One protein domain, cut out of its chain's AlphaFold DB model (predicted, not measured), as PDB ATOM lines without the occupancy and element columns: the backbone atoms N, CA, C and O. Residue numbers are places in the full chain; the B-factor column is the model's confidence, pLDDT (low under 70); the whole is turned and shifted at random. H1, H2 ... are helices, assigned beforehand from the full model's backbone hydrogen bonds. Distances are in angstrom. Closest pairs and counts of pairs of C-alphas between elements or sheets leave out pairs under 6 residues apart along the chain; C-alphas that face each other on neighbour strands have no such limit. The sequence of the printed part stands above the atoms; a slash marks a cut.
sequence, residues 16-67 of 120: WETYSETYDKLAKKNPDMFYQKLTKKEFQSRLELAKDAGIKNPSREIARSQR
ATOM      1  N   TRP A  16      12.686 -41.955  56.790       88.94
ATOM      2  CA  TRP A  16      13.064 -40.924  55.826       88.94
ATOM      3  C   TRP A  16      14.581 -40.803  55.632       88.94
ATOM      4  O   TRP A  16      15.044 -40.723  54.496       88.94
ATOM      5  N   GLU A  17      15.367 -40.833  56.713       89.62
ATOM      6  CA  GLU A  17      16.836 -40.842  56.616       89.62
ATOM      7  C   GLU A  17      17.328 -42.098  55.895       89.62
ATOM      8  O   GLU A  17      18.196 -42.023  55.026       89.62
ATOM      9  N   THR A  18      16.721 -43.249  56.196       88.81
ATOM     10  CA  THR A  18      17.036 -44.519  55.533       88.81
ATOM     11  C   THR A  18      16.727 -44.462  54.038       88.81
ATOM     12  O   THR A  18      17.541 -44.918  53.231       88.81
ATOM     13  N   TYR A  19      15.578 -43.896  53.659       90.62
ATOM     14  CA  TYR A  19      15.219 -43.655  52.262       90.62
ATOM     15  C   TYR A  19      16.217 -42.718  51.582       90.62
ATOM     16  O   TYR A  19      16.798 -43.096  50.568       90.62
ATOM     17  N   SER A  20      16.460 -41.543  52.167       90.06
ATOM     18  CA  SER A  20      17.312 -40.509  51.580       90.06
ATOM     19  C   SER A  20      18.726 -41.013  51.343       90.06
ATOM     20  O   SER A  20      19.217 -40.928  50.225       90.06
ATOM     21  N   GLU A  21      19.349 -41.628  52.349       90.31
ATOM     22  CA  GLU A  21      20.701 -42.170  52.214       90.31
ATOM     23  C   GLU A  21      20.767 -43.304  51.183       90.31
ATOM     24  O   GLU A  21      21.749 -43.425  50.449       90.31
ATOM     25  N   THR A  22      19.731 -44.147  51.115       87.69
ATOM     26  CA  THR A  22      19.671 -45.229  50.124       87.69
ATOM     27  C   THR A  22      19.518 -44.658  48.719       87.69
ATOM     28  O   THR A  22      20.265 -45.059  47.832       87.69
ATOM     29  N   TYR A  23      18.601 -43.714  48.516       88.00
ATOM     30  CA  TYR A  23      18.407 -43.043  47.236       88.00
ATOM     31  C   TYR A  23      19.697 -42.342  46.797       88.00
ATOM     32  O   TYR A  23      20.185 -42.620  45.707       88.00
ATOM     33  N   ASP A  24      20.317 -41.540  47.667       88.19
ATOM     34  CA  ASP A  24      21.527 -40.780  47.335       88.19
ATOM     35  C   ASP A  24      22.690 -41.713  46.970       88.19
ATOM     36  O   ASP A  24      23.387 -41.486  45.983       88.19
ATOM     37  N   LYS A  25      22.872 -42.827  47.694       87.31
ATOM     38  CA  LYS A  25      23.881 -43.850  47.354       87.31
ATOM     39  C   LYS A  25      23.647 -44.485  45.986       87.31
ATOM     40  O   LYS A  25      24.609 -44.858  45.313       87.31
ATOM     41  N   LEU A  26      22.386 -44.677  45.616       81.56
ATOM     42  CA  LEU A  26      22.001 -45.322  44.370       81.56
ATOM     43  C   LEU A  26      22.091 -44.352  43.183       81.56
ATOM     44  O   LEU A  26      22.733 -44.687  42.187       81.56
ATOM     45  N   ALA A  27      21.542 -43.149  43.335       81.44
ATOM     46  CA  ALA A  27      21.556 -42.093  42.333       81.44
ATOM     47  C   ALA A  27      22.968 -41.536  42.097       81.44
ATOM     48  O   ALA A  27      23.325 -41.287  40.953       81.44
ATOM     49  N   LYS A  28      23.832 -41.447  43.122       79.25
ATOM     50  CA  LYS A  28      25.222 -40.961  42.970       79.25
ATOM     51  C   LYS A  28      26.018 -41.713  41.901       79.25
ATOM     52  O   LYS A  28      26.925 -41.144  41.308       79.25
ATOM     53  N   LYS A  29      25.716 -42.994  41.673       69.38
ATOM     54  CA  LYS A  29      26.418 -43.792  40.660       69.38
ATOM     55  C   LYS A  29      25.906 -43.550  39.241       69.38
ATOM     56  O   LYS A  29      26.686 -43.742  38.323       69.38
ATOM     57  N   ASN A  30      24.624 -43.216  39.069       67.88
ATOM     58  CA  ASN A  30      23.974 -43.023  37.766       67.88
ATOM     59  C   ASN A  30      22.756 -42.091  37.935       67.88
ATOM     60  O   ASN A  30      21.635 -42.592  38.003       67.88
ATOM     61  N   PRO A  31      22.941 -40.769  38.069       70.62
ATOM     62  CA  PRO A  31      21.855 -39.857  38.437       70.62
ATOM     63  C   PRO A  31      20.754 -39.781  37.371       70.62
ATOM     64  O   PRO A  31      19.577 -39.738  37.721       70.62
ATOM     65  N   ASP A  32      21.115 -39.881  36.090       69.38
ATOM     66  CA  ASP A  32      20.178 -39.803  34.955       69.38
ATOM     67  C   ASP A  32      19.181 -40.971  34.901       69.38
ATOM     68  O   ASP A  32      18.123 -40.891  34.272       69.38
ATOM     69  N   MET A  33      19.505 -42.046  35.619       70.75
ATOM     70  CA  MET A  33      18.768 -43.303  35.666       70.75
ATOM     71  C   MET A  33      17.829 -43.407  36.881       70.75
ATOM     72  O   MET A  33      17.294 -44.480  37.177       70.75
ATOM     73  N   PHE A  34      17.628 -42.306  37.608       77.00
ATOM     74  CA  PHE A  34      16.683 -42.205  38.721       77.00
ATOM     75  C   PHE A  34      15.669 -41.087  38.452       77.00
ATOM     76  O   PHE A  34      16.000 -40.049  37.881       77.00
ATOM     77  N   TYR A  35      14.413 -41.307  38.837       75.69
ATOM     78  CA  TYR A  35      13.418 -40.241  38.957       75.69
ATOM     79  C   TYR A  35      13.829 -39.272  40.059       75.69
ATOM     80  O   TYR A  35      14.584 -39.654  40.948       75.69
ATOM     81  N   GLN A  36      13.312 -38.040  40.031       82.25
ATOM     82  CA  GLN A  36      13.589 -37.066  41.085       82.25
ATOM     83  C   GLN A  36      13.335 -37.654  42.476       82.25
ATOM     84  O   GLN A  36      12.389 -38.410  42.708       82.25
ATOM     85  N   LYS A  37      14.203 -37.281  43.419       87.00
ATOM     86  CA  LYS A  37      14.067 -37.688  44.811       87.00
ATOM     87  C   LYS A  37      12.722 -37.194  45.338       87.00
ATOM     88  O   LYS A  37      12.472 -35.995  45.339       87.00
ATOM     89  N   LEU A  38      11.908 -38.120  45.837       85.50
ATOM     90  CA  LEU A  38      10.648 -37.786  46.501       85.50
ATOM     91  C   LEU A  38      10.868 -36.773  47.620       85.50
ATOM     92  O   LEU A  38      11.861 -36.855  48.344       85.50
ATOM     93  N   THR A  39       9.891 -35.898  47.812       91.19
ATOM     94  CA  THR A  39       9.751 -35.064  49.004       91.19
ATOM     95  C   THR A  39       9.347 -35.904  50.219       91.19
ATOM     96  O   THR A  39       8.896 -37.049  50.111       91.19
ATOM     97  N   LYS A  40       9.472 -35.326  51.420       88.75
ATOM     98  CA  LYS A  40       9.116 -36.013  52.673       88.75
ATOM     99  C   LYS A  40       7.638 -36.420  52.719       88.75
ATOM    100  O   LYS A  40       7.333 -37.502  53.213       88.75
ATOM    101  N   LYS A  41       6.749 -35.586  52.168       87.12
ATOM    102  CA  LYS A  41       5.301 -35.838  52.103       87.12
ATOM    103  C   LYS A  41       4.971 -36.991  51.152       87.12
ATOM    104  O   LYS A  41       4.253 -37.912  51.528       87.12
ATOM    105  N   GLU A  42       5.546 -36.988  49.950       82.44
ATOM    106  CA  GLU A  42       5.351 -38.071  48.973       82.44
ATOM    107  C   GLU A  42       5.904 -39.403  49.483       82.44
ATOM    108  O   GLU A  42       5.284 -40.453  49.314       82.44
ATOM    109  N   PHE A  43       7.055 -39.366  50.157       90.06
ATOM    110  CA  PHE A  43       7.610 -40.547  50.802       90.06
ATOM    111  C   PHE A  43       6.698 -41.097  51.899       90.06
ATOM    112  O   PHE A  43       6.553 -42.312  51.980       90.06
ATOM    113  N   GLN A  44       6.093 -40.245  52.733       87.31
ATOM    114  CA  GLN A  44       5.177 -40.692  53.789       87.31
ATOM    115  C   GLN A  44       3.965 -41.427  53.213       87.31
ATOM    116  O   GLN A  44       3.688 -42.538  53.652       87.31
ATOM    117  N   SER A  45       3.336 -40.880  52.170       80.19
ATOM    118  CA  SER A  45       2.218 -41.545  51.488       80.19
ATOM    119  C   SER A  45       2.618 -42.917  50.927       80.19
ATOM    120  O   SER A  45       1.937 -43.915  51.151       80.19
ATOM    121  N   ARG A  46       3.786 -43.018  50.276       80.56
ATOM    122  CA  ARG A  46       4.289 -44.312  49.778       80.56
ATOM    123  C   ARG A  46       4.699 -45.268  50.899       80.56
ATOM    124  O   ARG A  46       4.618 -46.479  50.724       80.56
ATOM    125  N   LEU A  47       5.174 -44.742  52.025       86.94
ATOM    126  CA  LEU A  47       5.572 -45.526  53.192       86.94
ATOM    127  C   LEU A  47       4.365 -46.192  53.850       86.94
ATOM    128  O   LEU A  47       4.497 -47.332  54.281       86.94
ATOM    129  N   GLU A  48       3.231 -45.500  53.930       83.25
ATOM    130  CA  GLU A  48       1.969 -46.052  54.435       83.25
ATOM    131  C   GLU A  48       1.481 -47.183  53.530       83.25
ATOM    132  O   GLU A  48       1.407 -48.320  53.987       83.25
ATOM    133  N   LEU A  49       1.357 -46.932  52.222       78.75
ATOM    134  CA  LEU A  49       0.984 -47.963  51.242       78.75
ATOM    135  C   LEU A  49       1.902 -49.195  51.295       78.75
ATOM    136  O   LEU A  49       1.451 -50.336  51.231       78.75
ATOM    137  N   ALA A  50       3.213 -48.983  51.431       73.31
ATOM    138  CA  ALA A  50       4.185 -50.067  51.508       73.31
ATOM    139  C   ALA A  50       4.100 -50.864  52.823       73.31
ATOM    140  O   ALA A  50       4.431 -52.053  52.838       73.31
ATOM    141  N   LYS A  51       3.689 -50.230  53.928       80.38
ATOM    142  CA  LYS A  51       3.430 -50.918  55.199       80.38
ATOM    143  C   LYS A  51       2.147 -51.736  55.126       80.38
ATOM    144  O   LYS A  51       2.176 -52.888  55.548       80.38
ATOM    145  N   ASP A  52       1.093 -51.176  54.541       77.31
ATOM    146  CA  ASP A  52      -0.189 -51.861  54.349       77.31
ATOM    147  C   ASP A  52      -0.028 -53.088  53.442       77.31
ATOM    148  O   ASP A  52      -0.586 -54.148  53.707       77.31
ATOM    149  N   ALA A  53       0.843 -52.990  52.434       74.06
ATOM    150  CA  ALA A  53       1.238 -54.107  51.576       74.06
ATOM    151  C   ALA A  53       2.198 -55.122  52.242       74.06
ATOM    152  O   ALA A  53       2.651 -56.063  51.587       74.06
ATOM    153  N   GLY A  54       2.573 -54.940  53.513       80.69
ATOM    154  CA  GLY A  54       3.427 -55.879  54.250       80.69
ATOM    155  C   GLY A  54       4.892 -55.922  53.794       80.69
ATOM    156  O   GLY A  54       5.586 -56.921  54.011       80.69
ATOM    157  N   ILE A  55       5.411 -54.863  53.161       77.69
ATOM    158  CA  ILE A  55       6.789 -54.846  52.649       77.69
ATOM    159  C   ILE A  55       7.789 -54.843  53.814       77.69
ATOM    160  O   ILE A  55       7.826 -53.930  54.634       77.69
ATOM    161  N   LYS A  56       8.692 -55.833  53.839       73.00
ATOM    162  CA  LYS A  56       9.643 -56.086  54.944       73.00
ATOM    163  C   LYS A  56      10.702 -54.982  55.159       73.00
ATOM    164  O   LYS A  56      11.399 -55.013  56.164       73.00
ATOM    165  N   ASN A  57      10.851 -54.021  54.231       83.31
ATOM    166  CA  ASN A  57      11.761 -52.857  54.311       83.31
ATOM    167  C   ASN A  57      11.296 -51.689  53.407       83.31
ATOM    168  O   ASN A  57      11.951 -51.371  52.405       83.31
ATOM    169  N   PRO A  58      10.190 -51.012  53.746       79.75
ATOM    170  CA  PRO A  58       9.482 -50.142  52.811       79.75
ATOM    171  C   PRO A  58      10.328 -48.938  52.371       79.75
ATOM    172  O   PRO A  58      10.376 -48.610  51.193       79.75
ATOM    173  N   SER A  59      11.117 -48.335  53.267       85.81
ATOM    174  CA  SER A  59      11.951 -47.170  52.929       85.81
ATOM    175  C   SER A  59      13.040 -47.463  51.892       85.81
ATOM    176  O   SER A  59      13.360 -46.609  51.067       85.81
ATOM    177  N   ARG A  60      13.616 -48.673  51.922       84.06
ATOM    178  CA  ARG A  60      14.629 -49.096  50.944       84.06
ATOM    179  C   ARG A  60      13.993 -49.448  49.609       84.06
ATOM    180  O   ARG A  60      14.587 -49.144  48.578       84.06
ATOM    181  N   GLU A  61      12.810 -50.058  49.627       77.75
ATOM    182  CA  GLU A  61      12.105 -50.371  48.386       77.75
ATOM    183  C   GLU A  61      11.556 -49.130  47.696       77.75
ATOM    184  O   GLU A  61      11.709 -49.015  46.486       77.75
ATOM    185  N   ILE A  62      11.081 -48.130  48.438       78.12
ATOM    186  CA  ILE A  62      10.686 -46.838  47.855       78.12
ATOM    187  C   ILE A  62      11.888 -46.128  47.208       78.12
ATOM    188  O   ILE A  62      11.750 -45.514  46.152       78.12
ATOM    189  N   ALA A  63      13.089 -46.232  47.790       81.94
ATOM    190  CA  ALA A  63      14.307 -45.698  47.174       81.94
ATOM    191  C   ALA A  63      14.697 -46.462  45.896       81.94
ATOM    192  O   ALA A  63      15.151 -45.864  44.922       81.94
ATOM    193  N   ARG A  64      14.519 -47.788  45.879       78.81
ATOM    194  CA  ARG A  64      14.769 -48.624  44.694       78.81
ATOM    195  C   ARG A  64      13.725 -48.407  43.605       78.81
ATOM    196  O   ARG A  64      14.100 -48.457  42.439       78.81
ATOM    197  N   SER A  65      12.475 -48.118  43.964       73.75
ATOM    198  CA  SER A  65      11.402 -47.825  43.012       73.75
ATOM    199  C   SER A  65      11.606 -46.498  42.281       73.75
ATOM    200  O   SER A  65      10.972 -46.283  41.259       73.75
ATOM    201  N   GLN A  66      12.469 -45.603  42.784       80.19
ATOM    202  CA  GLN A  66      12.847 -44.390  42.048       80.19
ATOM    203  C   GLN A  66      13.849 -44.664  40.923       80.19
ATOM    204  O   GLN A  66      14.192 -43.750  40.185       80.19
ATOM    205  N   ARG A  67      14.348 -45.896  40.772       74.69
ATOM    206  CA  ARG A  67      15.123 -46.272  39.586       74.69
ATOM    207  C   ARG A  67      14.200 -46.234  38.385       74.69
ATOM    208  O   ARG A  67      13.175 -46.917  38.403       74.69
TER     209      ARG A  67
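Overview. This is residues 16 to 67 of the 120 residues of an uncharacterized protein of Methanobrevibacter sp (UniProt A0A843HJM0). The longest helix, H2, stands steeply across the end where H1 and the short H3 begin, and H1 and H3 lie side by side, running the same way. A long link, residues 28 to 39, leads from the far end of H1 back to H2. The printed part has 52 residues with three named helices, H1, H2, H3 along the chain, and no named strand: all helix. It is compact, with a radius of gyration of the C-alphas of 10.5 A, and spans 31 by 20 by 17 A.

Along the chain. H2, residues 40 to 52, is 18.5 A long, from C-alpha 40 at (9.116, -36.013, 52.673). H1, residues 16 to 27, measures 16.0 A from (13.064, -40.924, 55.826). H3 is residues 58 to 65, 10.3 A, ending at (11.402, -47.825, 43.012).

Arrangement. H2 touches H3, the C-alphas of Ala 50 and Pro 58 being closest at 5.5 A; they run opposite ways at a steep tilt of 69.8 degrees, only just short of about perpendicular. H3 touches H1 at a shallow tilt of 24 degrees, the same way, closest at the C-alphas of Tyr 19 and Ser 59, 4.8 A. H1 and H2 are close but not clearly touching, the closest C-alphas, Trp 16 and Lys 40, being 7.0 A apart. In H1, H2 and H3 every O i to N i+4 pair is within hydrogen-bond range.

Size, cuts and confidence. The C-alphas farthest apart, Lys 29 and Asp 52, are 31.0 A apart. The printed part has no cut; the link H2 to H3 is tight. Residues 29, 30 and 32 have pLDDT under 70.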